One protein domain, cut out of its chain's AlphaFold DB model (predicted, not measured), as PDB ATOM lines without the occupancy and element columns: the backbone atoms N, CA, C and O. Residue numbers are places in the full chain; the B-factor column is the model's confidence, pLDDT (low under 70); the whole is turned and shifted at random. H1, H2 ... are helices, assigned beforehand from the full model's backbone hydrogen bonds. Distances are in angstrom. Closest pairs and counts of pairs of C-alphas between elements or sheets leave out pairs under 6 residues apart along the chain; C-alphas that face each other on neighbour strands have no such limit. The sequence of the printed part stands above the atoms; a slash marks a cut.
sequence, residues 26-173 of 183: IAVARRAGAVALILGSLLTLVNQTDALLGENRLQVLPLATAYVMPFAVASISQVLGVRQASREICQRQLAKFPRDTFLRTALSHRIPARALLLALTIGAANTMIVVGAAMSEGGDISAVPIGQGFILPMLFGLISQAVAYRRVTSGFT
ATOM      1  N   ILE A  26      37.133  25.761  -4.749       73.94
ATOM      2  CA  ILE A  26      38.476  26.094  -5.239       73.94
ATOM      3  C   ILE A  26      39.483  26.164  -4.083       73.94
ATOM      4  O   ILE A  26      40.629  25.734  -4.222       73.94
ATOM      5  N   ALA A  27      39.059  26.630  -2.906       71.56
ATOM      6  CA  ALA A  27      39.902  26.641  -1.714       71.56
ATOM      7  C   ALA A  27      40.264  25.229  -1.200       71.56
ATOM      8  O   ALA A  27      41.377  25.024  -0.704       71.56
ATOM      9  N   VAL A  28      39.345  24.264  -1.297       72.75
ATOM     10  CA  VAL A  28      39.561  22.850  -0.939       72.75
ATOM     11  C   VAL A  28      40.437  22.177  -1.989       72.75
ATOM     12  O   VAL A  28      41.444  21.571  -1.622       72.75
ATOM     13  N   ALA A  29      40.125  22.364  -3.276       78.94
ATOM     14  CA  ALA A  29      40.897  21.830  -4.394       78.94
ATOM     15  C   ALA A  29      42.346  22.329  -4.378       78.94
ATOM     16  O   ALA A  29      43.270  21.533  -4.502       78.94
ATOM     17  N   ARG A  30      42.578  23.625  -4.122       80.88
ATOM     18  CA  ARG A  30      43.932  24.196  -4.035       80.88
ATOM     19  C   ARG A  30      44.746  23.586  -2.894       80.88
ATOM     20  O   ARG A  30      45.932  23.313  -3.054       80.88
ATOM     21  N   ARG A  31      44.123  23.367  -1.732       79.69
ATOM     22  CA  ARG A  31      44.785  22.747  -0.569       79.69
ATOM     23  C   ARG A  31      45.063  21.268  -0.806       79.69
ATOM     24  O   ARG A  31      46.164  20.815  -0.516       79.69
ATOM     25  N   ALA A  32      44.085  20.538  -1.336       80.50
ATOM     26  CA  ALA A  32      44.248  19.137  -1.705       80.50
ATOM     27  C   ALA A  32      45.313  18.969  -2.799       80.50
ATOM     28  O   ALA A  32      46.128  18.061  -2.708       80.50
ATOM     29  N   GLY A  33      45.365  19.883  -3.771       84.25
ATOM     30  CA  GLY A  33      46.385  19.928  -4.817       84.25
ATOM     31  C   GLY A  33      47.785  20.177  -4.263       84.25
ATOM     32  O   GLY A  33      48.702  19.436  -4.590       84.25
ATOM     33  N   ALA A  34      47.957  21.151  -3.362       84.69
ATOM     34  CA  ALA A  34      49.252  21.401  -2.719       84.69
ATOM     35  C   ALA A  34      49.749  20.180  -1.925       84.69
ATOM     36  O   ALA A  34      50.910  19.795  -2.029       84.69
ATOM     37  N   VAL A  35      48.854  19.537  -1.172       81.56
ATOM     38  CA  VAL A  35      49.147  18.284  -0.463       81.56
ATOM     39  C   VAL A  35      49.552  17.185  -1.439       81.56
ATOM     40  O   VAL A  35      50.541  16.499  -1.201       81.56
ATOM     41  N   ALA A  36      48.791  17.016  -2.520       87.12
ATOM     42  CA  ALA A  36      49.042  15.989  -3.515       87.12
ATOM     43  C   ALA A  36      50.375  16.185  -4.225       87.12
ATOM     44  O   ALA A  36      51.078  15.211  -4.456       87.12
ATOM     45  N   LEU A  37      50.759  17.430  -4.504       87.00
ATOM     46  CA  LEU A  37      52.066  17.741  -5.067       87.00
ATOM     47  C   LEU A  37      53.198  17.373  -4.108       87.00
ATOM     48  O   LEU A  37      54.146  16.716  -4.523       87.00
ATOM     49  N   ILE A  38      53.090  17.744  -2.830       86.25
ATOM     50  CA  ILE A  38      54.130  17.454  -1.830       86.25
ATOM     51  C   ILE A  38      54.252  15.943  -1.607       86.25
ATOM     52  O   ILE A  38      55.338  15.382  -1.747       86.25
ATOM     53  N   LEU A  39      53.140  15.277  -1.283       84.12
ATOM     54  CA  LEU A  39      53.131  13.842  -1.001       84.12
ATOM     55  C   LEU A  39      53.444  13.016  -2.245       84.12
ATOM     56  O   LEU A  39      54.202  12.062  -2.143       84.12
ATOM     57  N   GLY A  40      52.911  13.397  -3.406       84.62
ATOM     58  CA  GLY A  40      53.200  12.729  -4.669       84.62
ATOM     59  C   GLY A  40      54.666  12.848  -5.060       84.62
ATOM     60  O   GLY A  40      55.253  11.848  -5.460       84.62
ATOM     61  N   SER A  41      55.299  14.005  -4.840       85.06
ATOM     62  CA  SER A  41      56.741  14.171  -5.077       85.06
ATOM     63  C   SER A  41      57.572  13.290  -4.144       85.06
ATOM     64  O   SER A  41      58.465  12.586  -4.603       85.06
ATOM     65  N   LEU A  42      57.250  13.276  -2.845       85.75
ATOM     66  CA  LEU A  42      57.922  12.429  -1.853       85.75
ATOM     67  C   LEU A  42      57.754  10.937  -2.167       85.75
ATOM     68  O   LEU A  42      58.725  10.190  -2.139       85.75
ATOM     69  N   LEU A  43      56.535  10.508  -2.497       82.88
ATOM     70  CA  LEU A  43      56.237   9.121  -2.857       82.88
ATOM     71  C   LEU A  43      56.937   8.712  -4.149       82.88
ATOM     72  O   LEU A  43      57.455   7.606  -4.228       82.88
ATOM     73  N   THR A  44      56.991   9.599  -5.143       84.38
ATOM     74  CA  THR A  44      57.733   9.352  -6.387       84.38
ATOM     75  C   THR A  44      59.221   9.198  -6.096       84.38
ATOM     76  O   THR A  44      59.845   8.270  -6.600       84.38
ATOM     77  N   LEU A  45      59.772  10.066  -5.244       83.56
ATOM     78  CA  LEU A  45      61.178  10.015  -4.865       83.56
ATOM     79  C   LEU A  45      61.534   8.724  -4.128       83.56
ATOM     80  O   LEU A  45      62.620   8.223  -4.338       83.56
ATOM     81  N   VAL A  46      60.641   8.192  -3.289       80.94
ATOM     82  CA  VAL A  46      60.879   6.940  -2.549       80.94
ATOM     83  C   VAL A  46      60.639   5.703  -3.417       80.94
ATOM     84  O   VAL A  46      61.373   4.727  -3.302       80.94
ATOM     85  N   ASN A  47      59.614   5.725  -4.271       76.38
ATOM     86  CA  ASN A  47      59.168   4.537  -5.007       76.38
ATOM     87  C   ASN A  47      59.826   4.380  -6.382       76.38
ATOM     88  O   ASN A  47      59.744   3.303  -6.964       76.38
ATOM     89  N   GLN A  48      60.417   5.440  -6.937       78.94
ATOM     90  CA  GLN A  48      61.031   5.433  -8.268       78.94
ATOM     91  C   GLN A  48      62.408   6.119  -8.278       78.94
ATOM     92  O   GLN A  48      62.786   6.710  -9.289       78.94
ATOM     93  N   THR A  49      63.171   6.048  -7.177       81.69
ATOM     94  CA  THR A  49      64.518   6.645  -7.069       81.69
ATOM     95  C   THR A  49      65.413   6.254  -8.243       81.69
ATOM     96  O   THR A  49      65.989   7.122  -8.893       81.69
ATOM     97  N   ASP A  50      65.454   4.964  -8.573       78.56
ATOM     98  CA  ASP A  50      66.314   4.421  -9.630       78.56
ATOM     99  C   ASP A  50      65.911   4.957 -11.013       78.56
ATOM    100  O   ASP A  50      66.753   5.244 -11.861       78.56
ATOM    101  N   ALA A  51      64.611   5.184 -11.236       80.00
ATOM    102  CA  ALA A  51      64.133   5.798 -12.471       80.00
ATOM    103  C   ALA A  51      64.454   7.301 -12.547       80.00
ATOM    104  O   ALA A  51      64.712   7.822 -13.632       80.00
ATOM    105  N   LEU A  52      64.473   8.004 -11.410       79.19
ATOM    106  CA  LEU A  52      64.860   9.418 -11.337       79.19
ATOM    107  C   LEU A  52      66.368   9.622 -11.528       79.19
ATOM    108  O   LEU A  52      66.778  10.642 -12.080       79.19
ATOM    109  N   LEU A  53      67.180   8.656 -11.095       85.56
ATOM    110  CA  LEU A  53      68.629   8.636 -11.304       85.56
ATOM    111  C   LEU A  53      69.025   8.153 -12.711       85.56
ATOM    112  O   LEU A  53      70.198   8.216 -13.072       85.56
ATOM    113  N   GLY A  54      68.052   7.737 -13.529       79.12
ATOM    114  CA  GLY A  54      68.256   7.310 -14.914       79.12
ATOM    115  C   GLY A  54      68.665   5.845 -15.074       79.12
ATOM    116  O   GLY A  54      68.948   5.415 -16.190       79.12
ATOM    117  N   GLU A  55      68.670   5.071 -13.990       80.19
ATOM    118  CA  GLU A  55      69.014   3.647 -14.000       80.19
ATOM    119  C   GLU A  55      67.859   2.776 -14.512       80.19
ATOM    120  O   GLU A  55      68.081   1.661 -14.984       80.19
ATOM    121  N   ASN A  56      66.620   3.284 -14.470       78.81
ATOM    122  CA  ASN A  56      65.440   2.554 -14.929       78.81
ATOM    123  C   ASN A  56      64.405   3.454 -15.634       78.81
ATOM    124  O   ASN A  56      64.481   4.682 -15.590       78.81
ATOM    125  N   ARG A  57      63.409   2.858 -16.306       79.31
ATOM    126  CA  ARG A  57      62.325   3.629 -16.942       79.31
ATOM    127  C   ARG A  57      61.315   4.125 -15.910       79.31
ATOM    128  O   ARG A  57      60.871   3.373 -15.048       79.31
ATOM    129  N   LEU A  58      60.898   5.382 -16.065       78.31
ATOM    130  CA  LEU A  58      59.840   5.979 -15.256       78.31
ATOM    131  C   LEU A  58      58.510   5.263 -15.518       78.31
ATOM    132  O   LEU A  58      58.025   5.224 -16.652       78.31
ATOM    133  N   GLN A  59      57.901   4.724 -14.466       78.12
ATOM    134  CA  GLN A  59      56.613   4.052 -14.585       78.12
ATOM    135  C   GLN A  59      55.494   5.082 -14.414       78.12
ATOM    136  O   GLN A  59      55.279   5.626 -13.328       78.12
ATOM    137  N   VAL A  60      54.761   5.344 -15.498       80.62
ATOM    138  CA  VAL A  60      53.716   6.383 -15.546       80.62
ATOM    139  C   VAL A  60      52.546   6.059 -14.614       80.62
ATOM    140  O   VAL A  60      51.978   6.962 -14.002       80.62
ATOM    141  N   LEU A  61      52.186   4.782 -14.470       78.06
ATOM    142  CA  LEU A  61      51.026   4.379 -13.676       78.06
ATOM    143  C   LEU A  61      51.245   4.563 -12.157       78.06
ATOM    144  O   LEU A  61      50.423   5.251 -11.544       78.06
ATOM    145  N   PRO A  62      52.340   4.074 -11.537       75.06
ATOM    146  CA  PRO A  62      52.633   4.374 -10.133       75.06
ATOM    147  C   PRO A  62      52.911   5.862  -9.883       75.06
ATOM    148  O   PRO A  62      52.622   6.373  -8.802       75.06
ATOM    149  N   LEU A  63      53.429   6.581 -10.886       82.12
ATOM    150  CA  LEU A  63      53.577   8.032 -10.812       82.12
ATOM    151  C   LEU A  63      52.205   8.709 -10.712       82.12
ATOM    152  O   LEU A  63      51.979   9.519  -9.820       82.12
ATOM    153  N   ALA A  64      51.254   8.352 -11.577       84.19
ATOM    154  CA  ALA A  64      49.910   8.920 -11.548       84.19
ATOM    155  C   ALA A  64      49.194   8.638 -10.215       84.19
ATOM    156  O   ALA A  64      48.602   9.547  -9.625       84.19
ATOM    157  N   THR A  65      49.278   7.409  -9.694       80.00
ATOM    158  CA  THR A  65      48.651   7.062  -8.408       80.00
ATOM    159  C   THR A  65      49.287   7.803  -7.230       80.00
ATOM    160  O   THR A  65      48.555   8.194  -6.315       80.00
ATOM    161  N   ALA A  66      50.593   8.099  -7.280       82.50
ATOM    162  CA  ALA A  66      51.290   8.880  -6.256       82.50
ATOM    163  C   ALA A  66      50.716  10.296  -6.075       82.50
ATOM    164  O   ALA A  66      50.741  10.812  -4.961       82.50
ATOM    165  N   TYR A  67      50.139  10.911  -7.113       84.56
ATOM    166  CA  TYR A  67      49.494  12.231  -7.009       84.56
ATOM    167  C   TYR A  67      47.974  12.142  -6.839       84.56
ATOM    168  O   TYR A  67      47.389  12.874  -6.035       84.56
ATOM    169  N   VAL A  68      47.313  11.235  -7.565       85.62
ATOM    170  CA  VAL A  68      45.845  11.127  -7.557       85.62
ATOM    171  C   VAL A  68      45.328  10.640  -6.203       85.62
ATOM    172  O   VAL A  68      44.346  11.187  -5.694       85.62
ATOM    173  N   MET A  69      45.991   9.659  -5.581       84.88
ATOM    174  CA  MET A  69      45.516   9.094  -4.315       84.88
ATOM    175  C   MET A  69      45.568  10.119  -3.174       84.88
ATOM    176  O   MET A  69      44.528  10.342  -2.546       84.88
ATOM    177  N   PRO A  70      46.683  10.836  -2.926       81.38
ATOM    178  CA  PRO A  70      46.701  11.886  -1.909       81.38
ATOM    179  C   PRO A  70      45.694  13.009  -2.174       81.38
ATOM    180  O   PRO A  70      45.065  13.495  -1.232       81.38
ATOM    181  N   PHE A  71      45.481  13.390  -3.440       84.62
ATOM    182  CA  PHE A  71      44.468  14.382  -3.804       84.62
ATOM    183  C   PHE A  71      43.053  13.925  -3.424       84.62
ATOM    184  O   PHE A  71      42.294  14.682  -2.803       84.62
ATOM    185  N   ALA A  72      42.703  12.680  -3.757       84.25
ATOM    186  CA  ALA A  72      41.405  12.091  -3.449       84.25
ATOM    187  C   ALA A  72      41.186  11.983  -1.933       84.25
ATOM    188  O   ALA A  72      40.174  12.472  -1.419       84.25
ATOM    189  N   VAL A  73      42.164  11.431  -1.200       84.88
ATOM    190  CA  VAL A  73      42.132  11.328   0.269       84.88
ATOM    191  C   VAL A  73      41.907  12.705   0.883       84.88
ATOM    192  O   VAL A  73      41.027  12.868   1.732       84.88
ATOM    193  N   ALA A  74      42.675  13.707   0.451       83.06
ATOM    194  CA  ALA A  74      42.612  15.053   0.998       83.06
ATOM    195  C   ALA A  74      41.264  15.725   0.755       83.06
ATOM    196  O   ALA A  74      40.708  16.320   1.683       83.06
ATOM    197  N   SER A  75      40.741  15.614  -0.463       81.00
ATOM    198  CA  SER A  75      39.469  16.218  -0.857       81.00
ATOM    199  C   SER A  75      38.304  15.580  -0.102       81.00
ATOM    200  O   SER A  75      37.556  16.277   0.585       81.00
ATOM    201  N   ILE A  76      38.195  14.248  -0.137       81.25
ATOM    202  CA  ILE A  76      37.094  13.519   0.510       81.25
ATOM    203  C   ILE A  76      37.136  13.725   2.028       81.25
ATOM    204  O   ILE A  76      36.107  13.981   2.652       81.25
ATOM    205  N   SER A  77      38.325  13.688   2.633       82.06
ATOM    206  CA  SER A  77      38.485  13.893   4.075       82.06
ATOM    207  C   SER A  77      38.058  15.293   4.517       82.06
ATOM    208  O   SER A  77      37.400  15.437   5.547       82.06
ATOM    209  N   GLN A  78      38.341  16.332   3.727       79.06
ATOM    210  CA  GLN A  78      37.850  17.678   4.035       79.06
ATOM    211  C   GLN A  78      36.320  17.740   3.982       79.06
ATOM    212  O   GLN A  78      35.704  18.254   4.916       79.06
ATOM    213  N   VAL A  79      35.700  17.155   2.952       78.94
ATOM    214  CA  VAL A  79      34.234  17.114   2.821       78.94
ATOM    215  C   VAL A  79      33.591  16.363   3.991       78.94
ATOM    216  O   VAL A  79      32.621  16.843   4.579       78.94
ATOM    217  N   LEU A  80      34.142  15.208   4.377       79.44
ATOM    218  CA  LEU A  80      33.641  14.421   5.507       79.44
ATOM    219  C   LEU A  80      33.748  15.176   6.838       79.44
ATOM    220  O   LEU A  80      32.814  15.116   7.642       79.44
ATOM    221  N   GLY A  81      34.849  15.901   7.059       76.25
ATOM    222  CA  GLY A  81      35.047  16.718   8.257       76.25
ATOM    223  C   GLY A  81      34.054  17.880   8.348       76.25
ATOM    224  O   GLY A  81      33.453  18.087   9.402       76.25
ATOM    225  N   VAL A  82      33.808  18.581   7.232       76.56
ATOM    226  CA  VAL A  82      32.805  19.660   7.165       76.56
ATOM    227  C   VAL A  82      31.400  19.117   7.413       76.56
ATOM    228  O   VAL A  82      30.702  19.615   8.294       76.56
ATOM    229  N   ARG A  83      30.997  18.050   6.707       76.44
ATOM    230  CA  ARG A  83      29.670  17.435   6.877       76.44
ATOM    231  C   ARG A  83      29.424  16.978   8.315       76.44
ATOM    232  O   ARG A  83      28.299  17.091   8.801       76.44
ATOM    233  N   GLN A  84      30.448  16.459   8.996       78.75
ATOM    234  CA  GLN A  84      30.320  16.055  10.396       78.75
ATOM    235  C   GLN A  84      30.079  17.250  11.312       78.75
ATOM    236  O   GLN A  84      29.139  17.216  12.102       78.75
ATOM    237  N   ALA A  85      30.887  18.302  11.176       71.38
ATOM    238  CA  ALA A  85      30.721  19.509  11.973       71.38
ATOM    239  C   ALA A  85      29.332  20.128  11.763       71.38
ATOM    240  O   ALA A  85      28.643  20.428  12.732       71.38
ATOM    241  N   SER A  86      28.865  20.232  10.514       73.19
ATOM    242  CA  SER A  86      27.525  20.748  10.208       73.19
ATOM    243  C   SER A  86      26.411  19.913  10.849       73.19
ATOM    244  O   SER A  86      25.486  20.480  11.428       73.19
ATOM    245  N   ARG A  87      26.506  18.575  10.805       74.50
ATOM    246  CA  ARG A  87      25.525  17.685  11.455       74.50
ATOM    247  C   ARG A  87      25.474  17.897  12.963       74.50
ATOM    248  O   ARG A  87      24.385  18.006  13.518       74.50
ATOM    249  N   GLU A  88      26.627  17.980  13.619       74.44
ATOM    250  CA  GLU A  88      26.690  18.160  15.072       74.44
ATOM    251  C   GLU A  88      26.207  19.552  15.516       74.44
ATOM    252  O   GLU A  88      25.571  19.674  16.567       74.44
ATOM    253  N   ILE A  89      26.429  20.589  14.695       70.94
ATOM    254  CA  ILE A  89      25.866  21.928  14.925       70.94
ATOM    255  C   ILE A  89      24.339  21.901  14.807       70.94
ATOM    256  O   ILE A  89      23.651  22.374  15.713       70.94
ATOM    257  N   CYS A  90      23.793  21.305  13.743       71.25
ATOM    258  CA  CYS A  90      22.345  21.260  13.533       71.25
ATOM    259  C   CYS A  90      21.612  20.384  14.553       71.25
ATOM    260  O   CYS A  90      20.493  20.700  14.947       71.25
ATOM    261  N   GLN A  91      22.262  19.338  15.065       74.38
ATOM    262  CA  GLN A  91      21.734  18.527  16.165       74.38
ATOM    263  C   GLN A  91      21.871  19.206  17.542       74.38
ATOM    264  O   GLN A  91      21.589  18.573  18.559       74.38
ATOM    265  N   ARG A  92      22.316  20.475  17.602       63.91
ATOM    266  CA  ARG A  92      22.605  21.242  18.833       63.91
ATOM    267  C   ARG A  92      23.547  20.520  19.809       63.91
ATOM    268  O   ARG A  92      23.630  20.891  20.979       63.91
ATOM    269  N   GLN A  93      24.303  19.523  19.345       60.78
ATOM    270  CA  GLN A  93      25.217  18.754  20.193       60.78
ATOM    271  C   GLN A  93      26.475  19.549  20.557       60.78
ATOM    272  O   GLN A  93      27.094  19.253  21.576       60.78
ATOM    273  N   LEU A  94      26.805  20.618  19.818       57.69
ATOM    274  CA  LEU A  94      27.924  21.504  20.166       57.69
ATOM    275  C   LEU A  94      27.763  22.235  21.506       57.69
ATOM    276  O   LEU A  94      28.764  22.646  22.080       57.69
ATOM    277  N   ALA A  95      26.543  22.378  22.036       51.31
ATOM    278  CA  ALA A  95      26.345  22.975  23.359       51.31
ATOM    279  C   ALA A  95      26.894  22.094  24.500       51.31
ATOM    280  O   ALA A  95      27.101  22.591  25.603       51.31
ATOM    281  N   LYS A  96      27.142  20.798  24.248       50.06
ATOM    282  CA  LYS A  96      27.665  19.855  25.249       50.06
ATOM    283  C   LYS A  96      29.189  19.774  25.314       50.06
ATOM    284  O   LYS A  96      29.692  19.179  26.262       50.06
ATOM    285  N   PHE A  97      29.923  20.345  24.357       52.16
ATOM    286  CA  PHE A  97      31.361  20.102  24.254       52.16
ATOM    287  C   PHE A  97      32.166  21.401  24.390       52.16
ATOM    288  O   PHE A  97      32.176  22.223  23.470       52.16
ATOM    289  N   PRO A  98      32.828  21.624  25.546       52.44
ATOM    290  CA  PRO A  98      33.784  22.714  25.701       52.44
ATOM    291  C   PRO A  98      34.952  22.527  24.722       52.44
ATOM    292  O   PRO A  98      35.134  21.450  24.171       52.44
ATOM    293  N   ARG A  99      35.732  23.592  24.484       56.81
ATOM    294  CA  ARG A  99      36.902  23.625  23.581       56.81
ATOM    295  C   ARG A  99      37.836  22.419  23.793       56.81
ATOM    296  O   ARG A  99      38.772  22.496  24.582       56.81
ATOM    297  N   ASP A 100      37.597  21.330  23.075       61.31
ATOM    298  CA  ASP A 100      38.413  20.126  23.164       61.31
ATOM    299  C   ASP A 100      39.755  20.325  22.440       61.31
ATOM    300  O   ASP A 100      39.860  21.022  21.422       61.31
ATOM    301  N   THR A 101      40.810  19.706  22.974       74.44
ATOM    302  CA  THR A 101      42.146  19.678  22.365       74.44
ATOM    303  C   THR A 101      42.087  19.014  20.986       74.44
ATOM    304  O   THR A 101      41.346  18.051  20.793       74.44
ATOM    305  N   PHE A 102      42.914  19.464  20.034       74.56
ATOM    306  CA  PHE A 102      42.967  18.919  18.664       74.56
ATOM    307  C   PHE A 102      43.037  17.382  18.615       74.56
ATOM    308  O   PHE A 102      42.313  16.765  17.839       74.56
ATOM    309  N   LEU A 103      43.851  16.772  19.485       72.62
ATOM    310  CA  LEU A 103      43.962  15.314  19.612       72.62
ATOM    311  C   LEU A 103      42.624  14.655  19.967       72.62
ATOM    312  O   LEU A 103      42.256  13.640  19.386       72.62
ATOM    313  N   ARG A 104      41.879  15.249  20.902       75.44
ATOM    314  CA  ARG A 104      40.590  14.722  21.350       75.44
ATOM    315  C   ARG A 104      39.539  14.852  20.259       75.44
ATOM    316  O   ARG A 104      38.770  13.924  20.071       75.44
ATOM    317  N   THR A 105      39.563  15.932  19.476       70.12
ATOM    318  CA  THR A 105      38.727  16.044  18.274       70.12
ATOM    319  C   THR A 105      39.077  14.964  17.250       70.12
ATOM    320  O   THR A 105      38.180  14.284  16.768       70.12
ATOM    321  N   ALA A 106      40.365  14.770  16.950       71.38
ATOM    322  CA  ALA A 106      40.826  13.811  15.943       71.38
ATOM    323  C   ALA A 106      40.527  12.346  16.308       71.38
ATOM    324  O   ALA A 106      40.282  11.534  15.420       71.38
ATOM    325  N   LEU A 107      40.522  12.021  17.604       77.06
ATOM    326  CA  LEU A 107      40.228  10.682  18.124       77.06
ATOM    327  C   LEU A 107      38.746  10.479  18.496       77.06
ATOM    328  O   LEU A 107      38.340   9.362  18.805       77.06
ATOM    329  N   SER A 108      37.928  11.532  18.443       70.38
ATOM    330  CA  SER A 108      36.492  11.509  18.751       70.38
ATOM    331  C   SER A 108      35.653  11.752  17.481       70.38
ATOM    332  O   SER A 108      36.158  11.751  16.359       70.38
ATOM    333  N   HIS A 109      34.336  11.909  17.617       68.31
ATOM    334  CA  HIS A 109      33.419  12.323  16.537       68.31
ATOM    335  C   HIS A 109      33.333  11.377  15.326       68.31
ATOM    336  O   HIS A 109      33.019  11.794  14.210       68.31
ATOM    337  N   ARG A 110      33.609  10.077  15.527       77.00
ATOM    338  CA  ARG A 110      33.668   9.054  14.459       77.00
ATOM    339  C   ARG A 110      34.662   9.394  13.328       77.00
ATOM    340  O   ARG A 110      34.650   8.719  12.298       77.00
ATOM    341  N   ILE A 111      35.536  10.386  13.524       81.00
ATOM    342  CA  ILE A 111      36.624  10.749  12.610       81.00
ATOM    343  C   ILE A 111      37.588   9.573  12.385       81.00
ATOM    344  O   ILE A 111      37.831   9.257  11.219       81.00
ATOM    345  N   PRO A 112      38.073   8.843  13.417       81.56
ATOM    346  CA  PRO A 112      39.004   7.739  13.185       81.56
ATOM    347  C   PRO A 112      38.373   6.586  12.407       81.56
ATOM    348  O   PRO A 112      39.000   6.056  11.497       81.56
ATOM    349  N   ALA A 113      37.108   6.252  12.675       81.44
ATOM    350  CA  ALA A 113      36.394   5.216  11.927       81.44
ATOM    351  C   ALA A 113      36.236   5.577  10.439       81.44
ATOM    352  O   ALA A 113      36.380   4.722   9.569       81.44
ATOM    353  N   ARG A 114      35.971   6.850  10.122       81.44
ATOM    354  CA  ARG A 114      35.854   7.316   8.732       81.44
ATOM    355  C   ARG A 114      37.195   7.412   8.033       81.44
ATOM    356  O   ARG A 114      37.280   7.064   6.862       81.44
ATOM    357  N   ALA A 115      38.221   7.890   8.731       82.56
ATOM    358  CA  ALA A 115      39.585   7.898   8.226       82.56
ATOM    359  C   ALA A 115      40.064   6.474   7.923       82.56
ATOM    360  O   ALA A 115      40.625   6.242   6.859       82.56
ATOM    361  N   LEU A 116      39.757   5.513   8.800       86.25
ATOM    362  CA  LEU A 116      40.039   4.098   8.579       86.25
ATOM    363  C   LEU A 116      39.279   3.551   7.367       86.25
ATOM    364  O   LEU A 116      39.887   2.927   6.509       86.25
ATOM    365  N   LEU A 117      37.973   3.808   7.255       86.56
ATOM    366  CA  LEU A 117      37.181   3.339   6.114       86.56
ATOM    367  C   LEU A 117      37.706   3.911   4.794       86.56
ATOM    368  O   LEU A 117      37.845   3.183   3.819       86.56
ATOM    369  N   LEU A 118      38.039   5.201   4.777       85.00
ATOM    370  CA  LEU A 118      38.627   5.867   3.621       85.00
ATOM    371  C   LEU A 118      40.012   5.306   3.274       85.00
ATOM    372  O   LEU A 118      40.345   5.163   2.101       85.00
ATOM    373  N   ALA A 119      40.805   4.956   4.284       85.12
ATOM    374  CA  ALA A 119      42.092   4.312   4.086       85.12
ATOM    375  C   ALA A 119      41.967   2.888   3.553       85.12
ATOM    376  O   ALA A 119      42.740   2.498   2.688       85.12
ATOM    377  N   LEU A 120      40.977   2.129   4.023       86.31
ATOM    378  CA  LEU A 120      40.696   0.792   3.514       86.31
ATOM    379  C   LEU A 120      40.235   0.844   2.058       86.31
ATOM    380  O   LEU A 120      40.725   0.063   1.253       86.31
ATOM    381  N   THR A 121      39.345   1.771   1.693       85.44
ATOM    382  CA  THR A 121      38.847   1.868   0.314       85.44
ATOM    383  C   THR A 121      39.917   2.362  -0.653       85.44
ATOM    384  O   THR A 121      40.146   1.732  -1.683       85.44
ATOM    385  N   ILE A 122      40.607   3.456  -0.321       84.88
ATOM    386  CA  ILE A 122      41.648   4.027  -1.185       84.88
ATOM    387  C   ILE A 122      42.889   3.132  -1.203       84.88
ATOM    388  O   ILE A 122      43.468   2.915  -2.264       84.88
ATOM    389  N   GLY A 123      43.265   2.560  -0.059       82.62
ATOM    390  CA  GLY A 123      44.376   1.621   0.039       82.62
ATOM    391  C   GLY A 123      44.118   0.326  -0.718       82.62
ATOM    392  O   GLY A 123      45.000  -0.126  -1.446       82.62
ATOM    393  N   ALA A 124      42.904  -0.232  -0.647       85.06
ATOM    394  CA  ALA A 124      42.532  -1.396  -1.449       85.06
ATOM    395  C   ALA A 124      42.559  -1.077  -2.949       85.06
ATOM    396  O   ALA A 124      43.150  -1.836  -3.712       85.06
ATOM    397  N   ALA A 125      41.999   0.064  -3.369       84.38
ATOM    398  CA  ALA A 125      42.033   0.489  -4.767       84.38
ATOM    399  C   ALA A 125      43.473   0.675  -5.276       84.38
ATOM    400  O   ALA A 125      43.825   0.162  -6.336       84.38
ATOM    401  N   ASN A 126      44.328   1.345  -4.499       82.81
ATOM    402  CA  ASN A 126      45.733   1.525  -4.847       82.81
ATOM    403  C   ASN A 126      46.478   0.184  -4.918       82.81
ATOM    404  O   ASN A 126      47.231  -0.053  -5.857       82.81
ATOM    405  N   THR A 127      46.225  -0.716  -3.965       82.44
ATOM    406  CA  THR A 127      46.834  -2.052  -3.951       82.44
ATOM    407  C   THR A 127      46.403  -2.864  -5.169       82.44
ATOM    408  O   THR A 127      47.254  -3.463  -5.812       82.44
ATOM    409  N   MET A 128      45.119  -2.838  -5.549       83.44
ATOM    410  CA  MET A 128      44.643  -3.517  -6.761       83.44
ATOM    411  C   MET A 128      45.323  -2.987  -8.025       83.44
ATOM    412  O   MET A 128      45.694  -3.781  -8.883       83.44
ATOM    413  N   ILE A 129      45.512  -1.668  -8.138       81.75
ATOM    414  CA  ILE A 129      46.174  -1.062  -9.299       81.75
ATOM    415  C   ILE A 129      47.644  -1.482  -9.358       81.75
ATOM    416  O   ILE A 129      48.107  -1.914 -10.408       81.75
ATOM    417  N   VAL A 130      48.374  -1.380  -8.243       78.56
ATOM    418  CA  VAL A 130      49.811  -1.691  -8.211       78.56
ATOM    419  C   VAL A 130      50.062  -3.187  -8.392       78.56
ATOM    420  O   VAL A 130      50.916  -3.563  -9.186       78.56
ATOM    421  N   VAL A 131      49.297  -4.047  -7.714       80.38
ATOM    422  CA  VAL A 131      49.398  -5.505  -7.890       80.38
ATOM    423  C   VAL A 131      48.992  -5.901  -9.307       80.38
ATOM    424  O   VAL A 131      49.691  -6.688  -9.934       80.38
ATOM    425  N   GLY A 132      47.911  -5.328  -9.846       80.62
ATOM    426  CA  GLY A 132      47.485  -5.576 -11.224       80.62
ATOM    427  C   GLY A 132      48.551  -5.177 -12.247       80.62
ATOM    428  O   GLY A 132      48.826  -5.941 -13.168       80.62
ATOM    429  N   ALA A 133      49.198  -4.026 -12.046       76.88
ATOM    430  CA  ALA A 133      50.312  -3.577 -12.878       76.88
ATOM    431  C   ALA A 133      51.507  -4.539 -12.787       76.88
ATOM    432  O   ALA A 133      51.978  -5.022 -13.816       76.88
ATOM    433  N   ALA A 134      51.924  -4.901 -11.569       77.69
ATOM    434  CA  ALA A 134      53.023  -5.838 -11.342       77.69
ATOM    435  C   ALA A 134      52.762  -7.202 -12.003       77.69
ATOM    436  O   ALA A 134      53.628  -7.733 -12.693       77.69
ATOM    437  N   MET A 135      51.545  -7.738 -11.871       80.12
ATOM    438  CA  MET A 135      51.158  -8.994 -12.515       80.12
ATOM    439  C   MET A 135      51.137  -8.891 -14.046       80.12
ATOM    440  O   MET A 135      51.497  -9.854 -14.720       80.12
ATOM    441  N   SER A 136      50.740  -7.742 -14.605       79.75
ATOM    442  CA  SER A 136      50.702  -7.536 -16.060       79.75
ATOM    443  C   SER A 136      52.089  -7.441 -16.702       79.75
ATOM    444  O   SER A 136      52.254  -7.818 -17.860       79.75
ATOM    445  N   GLU A 137      53.090  -6.993 -15.943       75.25
ATOM    446  CA  GLU A 137      54.479  -6.861 -16.398       75.25
ATOM    447  C   GLU A 137      55.331  -8.104 -16.072       75.25
ATOM    448  O   GLU A 137      56.525  -8.128 -16.361       75.25
ATOM    449  N   GLY A 138      54.735  -9.151 -15.481       69.75
ATOM    450  CA  GLY A 138      55.458 -10.342 -15.015       69.75
ATOM    451  C   GLY A 138      56.401 -10.061 -13.838       69.75
ATOM    452  O   GLY A 138      57.349 -10.811 -13.614       69.75
ATOM    453  N   GLY A 139      56.165  -8.960 -13.122       66.38
ATOM    454  CA  GLY A 139      57.014  -8.445 -12.057       66.38
ATOM    455  C   GLY A 139      56.819  -9.141 -10.709       66.38
ATOM    456  O   GLY A 139      55.811  -9.799 -10.445       66.38
ATOM    457  N   ASP A 140      57.806  -8.959  -9.832       68.44
ATOM    458  CA  ASP A 140      57.809  -9.522  -8.485       68.44
ATOM    459  C   ASP A 140      56.901  -8.721  -7.532       68.44
ATOM    460  O   ASP A 140      57.110  -7.539  -7.255       68.44
ATOM    461  N   ILE A 141      55.883  -9.397  -7.006       67.50
ATOM    462  CA  ILE A 141      54.921  -8.866  -6.032       67.50
ATOM    463  C   ILE A 141      55.516  -8.693  -4.626       67.50
ATOM    464  O   ILE A 141      54.923  -7.993  -3.804       67.50
ATOM    465  N   SER A 142      56.679  -9.290  -4.341       64.75
ATOM    466  CA  SER A 142      57.339  -9.212  -3.031       64.75
ATOM    467  C   SER A 142      57.818  -7.795  -2.679       64.75
ATOM    468  O   SER A 142      57.875  -7.433  -1.503       64.75
ATOM    469  N   ALA A 143      58.084  -6.966  -3.693       62.38
ATOM    470  CA  ALA A 143      58.563  -5.595  -3.540       62.38
ATOM    471  C   ALA A 143      57.437  -4.549  -3.413       62.38
ATOM    472  O   ALA A 143      57.718  -3.360  -3.256       62.38
ATOM    473  N   VAL A 144      56.159  -4.946  -3.477       65.31
ATOM    474  CA  VAL A 144      55.036  -3.998  -3.442       65.31
ATOM    475  C   VAL A 144      54.836  -3.469  -2.010       65.31
ATOM    476  O   VAL A 144      54.513  -4.249  -1.110       65.31
ATOM    477  N   PRO A 145      54.949  -2.149  -1.751       68.69
ATOM    478  CA  PRO A 145      54.834  -1.585  -0.406       68.69
ATOM    479  C   PRO A 145      53.362  -1.450   0.031       68.69
ATOM    480  O   PRO A 145      52.842  -0.350   0.231       68.69
ATOM    481  N   ILE A 146      52.682  -2.587   0.213       70.06
ATOM    482  CA  ILE A 146      51.242  -2.677   0.523       70.06
ATOM    483  C   ILE A 146      50.886  -1.831   1.755       70.06
ATOM    484  O   ILE A 146      49.903  -1.092   1.738       70.06
ATOM    485  N   GLY A 147      51.716  -1.857   2.805       68.56
ATOM    486  CA  GLY A 147      51.467  -1.120   4.051       68.56
ATOM    487  C   GLY A 147      51.379   0.404   3.883       68.56
ATOM    488  O   GLY A 147      50.553   1.052   4.533       68.56
ATOM    489  N   GLN A 148      52.163   0.991   2.970       72.06
ATOM    490  CA  GLN A 148      52.123   2.435   2.709       72.06
ATOM    491  C   GLN A 148      50.773   2.871   2.121       72.06
ATOM    492  O   GLN A 148      50.294   3.964   2.430       72.06
ATOM    493  N   GLY A 149      50.129   1.989   1.349       73.88
ATOM    494  CA  GLY A 149      48.819   2.221   0.746       73.88
ATOM    495  C   GLY A 149      47.688   2.417   1.756       73.88
ATOM    496  O   GLY A 149      46.680   3.017   1.407       73.88
ATOM    497  N   PHE A 150      47.849   1.981   3.008       78.81
ATOM    498  CA  PHE A 150      46.809   2.089   4.041       78.81
ATOM    499  C   PHE A 150      47.165   3.098   5.134       78.81
ATOM    500  O   PHE A 150      46.317   3.890   5.550       78.81
ATOM    501  N   ILE A 151      48.422   3.115   5.584       81.19
ATOM    502  CA  ILE A 151      48.842   3.957   6.713       81.19
ATOM    503  C   ILE A 151      48.754   5.444   6.349       81.19
ATOM    504  O   ILE A 151      48.199   6.240   7.113       81.19
ATOM    505  N   LEU A 152      49.256   5.827   5.171       80.69
ATOM    506  CA  LEU A 152      49.274   7.226   4.740       80.69
ATOM    507  C   LEU A 152      47.856   7.790   4.552       80.69
ATOM    508  O   LEU A 152      47.559   8.830   5.152       80.69
ATOM    509  N   PRO A 153      46.938   7.122   3.821       81.00
ATOM    510  CA  PRO A 153      45.551   7.571   3.729       81.00
ATOM    511  C   PRO A 153      44.836   7.676   5.075       81.00
ATOM    512  O   PRO A 153      44.035   8.591   5.262       81.00
ATOM    513  N   MET A 154      45.138   6.788   6.027       85.38
ATOM    514  CA  MET A 154      44.527   6.815   7.356       85.38
ATOM    515  C   MET A 154      44.966   8.042   8.152       85.38
ATOM    516  O   MET A 154      44.119   8.814   8.611       85.38
ATOM    517  N   LEU A 155      46.279   8.249   8.297       83.88
ATOM    518  CA  LEU A 155      46.826   9.386   9.042       83.88
ATOM    519  C   LEU A 155      46.400  10.707   8.405       83.88
ATOM    520  O   LEU A 155      45.943  11.625   9.091       83.88
ATOM    521  N   PHE A 156      46.486  10.782   7.078       83.06
ATOM    522  CA  PHE A 156      46.111  11.982   6.354       83.06
ATOM    523  C   PHE A 156      44.607  12.253   6.447       83.06
ATOM    524  O   PHE A 156      44.190  13.390   6.688       83.06
ATOM    525  N   GLY A 157      43.782  11.213   6.317       82.31
ATOM    526  CA  GLY A 157      42.337  11.330   6.433       82.31
ATOM    527  C   GLY A 157      41.897  11.800   7.816       82.31
ATOM    528  O   GLY A 157      41.039  12.679   7.916       82.31
ATOM    529  N   LEU A 158      42.538  11.293   8.870       84.50
ATOM    530  CA  LEU A 158      42.290  11.685  10.257       84.50
ATOM    531  C   LEU A 158      42.626  13.162  10.496       84.50
ATOM    532  O   LEU A 158      41.779  13.926  10.966       84.50
ATOM    533  N   ILE A 159      43.837  13.587  10.123       84.38
ATOM    534  CA  ILE A 159      44.298  14.972  10.305       84.38
ATOM    535  C   ILE A 159      43.430  15.933   9.485       84.38
ATOM    536  O   ILE A 159      42.958  16.948  10.000       84.38
ATOM    537  N   SER A 160      43.169  15.604   8.220       82.38
ATOM    538  CA  SER A 160      42.395  16.445   7.307       82.38
ATOM    539  C   SER A 160      40.944  16.626   7.778       82.38
ATOM    540  O   SER A 160      40.447  17.758   7.820       82.38
ATOM    541  N   GLN A 161      40.293  15.546   8.229       82.00
ATOM    542  CA  GLN A 161      38.954  15.603   8.826       82.00
ATOM    543  C   GLN A 161      38.938  16.436  10.112       82.00
ATOM    544  O   GLN A 161      38.058  17.282  10.267       82.00
ATOM    545  N   ALA A 162      39.922  16.269  11.002       80.06
ATOM    546  CA  ALA A 162      40.011  17.028  12.250       80.06
ATOM    547  C   ALA A 162      40.201  18.539  12.009       80.06
ATOM    548  O   ALA A 162      39.547  19.369  12.645       80.06
ATOM    549  N   VAL A 163      41.058  18.917  11.055       81.06
ATOM    550  CA  VAL A 163      41.287  20.325  10.685       81.06
ATOM    551  C   VAL A 163      40.054  20.925  10.003       81.06
ATOM    552  O   VAL A 163      39.702  22.077  10.259       81.06
ATOM    553  N   ALA A 164      39.381  20.180   9.123       77.44
ATOM    554  CA  ALA A 164      38.128  20.623   8.511       77.44
ATOM    555  C   ALA A 164      37.017  20.813   9.555       77.44
ATOM    556  O   ALA A 164      36.380  21.864   9.571       77.44
ATOM    557  N   TYR A 165      36.859  19.858  10.475       75.44
ATOM    558  CA  TYR A 165      35.886  19.929  11.562       75.44
ATOM    559  C   TYR A 165      36.101  21.177  12.430       75.44
ATOM    560  O   TYR A 165      35.182  21.976  12.610       75.44
ATOM    561  N   ARG A 166      37.336  21.412  12.901       75.38
ATOM    562  CA  ARG A 166      37.645  22.572  13.756       75.38
ATOM    563  C   ARG A 166      37.425  23.911  13.072       75.38
ATOM    564  O   ARG A 166      37.021  24.848  13.744       75.38
ATOM    565  N   ARG A 167      37.673  24.017  11.763       75.81
ATOM    566  CA  ARG A 167      37.437  25.262  11.009       75.81
ATOM    567  C   ARG A 167      35.968  25.669  11.029       75.81
ATOM    568  O   ARG A 167      35.663  26.847  11.192       75.81
ATOM    569  N   VAL A 168      35.074  24.694  10.891       71.06
ATOM    570  CA  VAL A 168      33.628  24.934  10.924       71.06
ATOM    571  C   VAL A 168      33.178  25.273  12.345       71.06
ATOM    572  O   VAL A 168      32.447  26.240  12.542       71.06
ATOM    573  N   THR A 169      33.654  24.541  13.355       69.94
ATOM    574  CA  THR A 169      33.236  24.774  14.746       69.94
ATOM    575  C   THR A 169      33.828  26.040  15.362       69.94
ATOM    576  O   THR A 169      33.158  26.688  16.157       69.94
ATOM    577  N   SER A 170      35.036  26.460  14.972       69.69
ATOM    578  CA  SER A 170      35.639  27.714  15.444       69.69
ATOM    579  C   SER A 170      34.965  28.965  14.878       69.69
ATOM    580  O   SER A 170      35.046  30.025  15.490       69.69
ATOM    581  N   GLY A 171      34.330  28.854  13.707       62.56
ATOM    582  CA  GLY A 171      33.544  29.934  13.105       62.56
ATOM    583  C   GLY A 171      32.120  30.040  13.665       62.56
ATOM    584  O   GLY A 171      31.445  31.041  13.432       62.56
ATOM    585  N   PHE A 172      31.658  29.031  14.410       58.19
ATOM    586  CA  PHE A 172      30.299  28.969  14.937       58.19
ATOM    587  C   PHE A 172      30.208  29.619  16.324       58.19
ATOM    588  O   PHE A 172      30.743  29.109  17.307       58.19
ATOM    589  N   THR A 173      29.490  30.741  16.417       55.44
ATOM    590  CA  THR A 173      29.140  31.362  17.704       55.44
ATOM    591  C   THR A 173      27.695  30.989  18.040       55.44
ATOM    592  O   THR A 173      26.800  31.335  17.269       55.44
TER     593      THR A 173
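Overview. This is residues 26 to 173 of the 183 residues of an uncharacterized protein of Ruegeria sp. A3M17 (UniProt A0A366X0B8). A rod of long helices: H3 and H7 pack together in the middle, H6 covers one side of them in an up-and-down bundle of three, and H1 crosses H3 slantwise on the side away from H6. Short H2 lies at one end of the rod, H4 at the other, and H5 packs on H7. The printed part has 148 residues with seven named helices, H1 to H7 in chain order, and no named strand: all helix. It is only just loose, close to compact, with a radius of gyration of the C-alphas of 18.0 A and spans of 59 by 25 by 22 A.

Arrangement. H1, residues 26 to 47, touches H3, residues 60 to 90, at Gly 40 and Tyr 67, whose C-alphas are 4.4 A apart, at a steep tilt of 39 degrees, opposite ways. H2, residues 49 to 52, is close to H1 but not clearly touching; the closest C-alphas, of Leu 45 and Leu 52, are 7.5 A apart. H4, residues 93 to 96, stands likewise to H3, with C-alphas 88 and 94 closest at 6.2 A. H5, residues 102 to 107, touches residues 158 to 162 alone of H7, residues 148 to 171; C-alphas 106 and 162 are closest at 5.0 A. H6, residues 111 to 136, forms a helical hairpin with H7, closest at C-alphas 123 and 149, 4.5 A. H3 and H7 run the same way at 34 degrees, only just shallow, with C-alphas 81 and 161 closest at 4.1 A. Every O i to N i+4 pair is within hydrogen-bond range in H1, H5 and H6, against 25 of 27 in H3 and 19 of 20 in H7; H2 and H4 are too short for one.

Along the chain. H1 begins at C-alpha 26 (38.476, 26.094, -5.239) and is 29.9 A long. H3 measures 45.3 A, H6 36.8 A and H7 34.8 A, ending at C-alpha 171 (33.544, 29.934, 13.105).

Size, cuts and confidence. The C-alphas of Glu 55 and Ala 95, the two farthest apart, are 59.9 A apart. The printed part has no cut; the link from H6 to H7 is long. Confidence is under 70 at residues 92 to 100, 109, 138 to 145, 147 and 169 to 173.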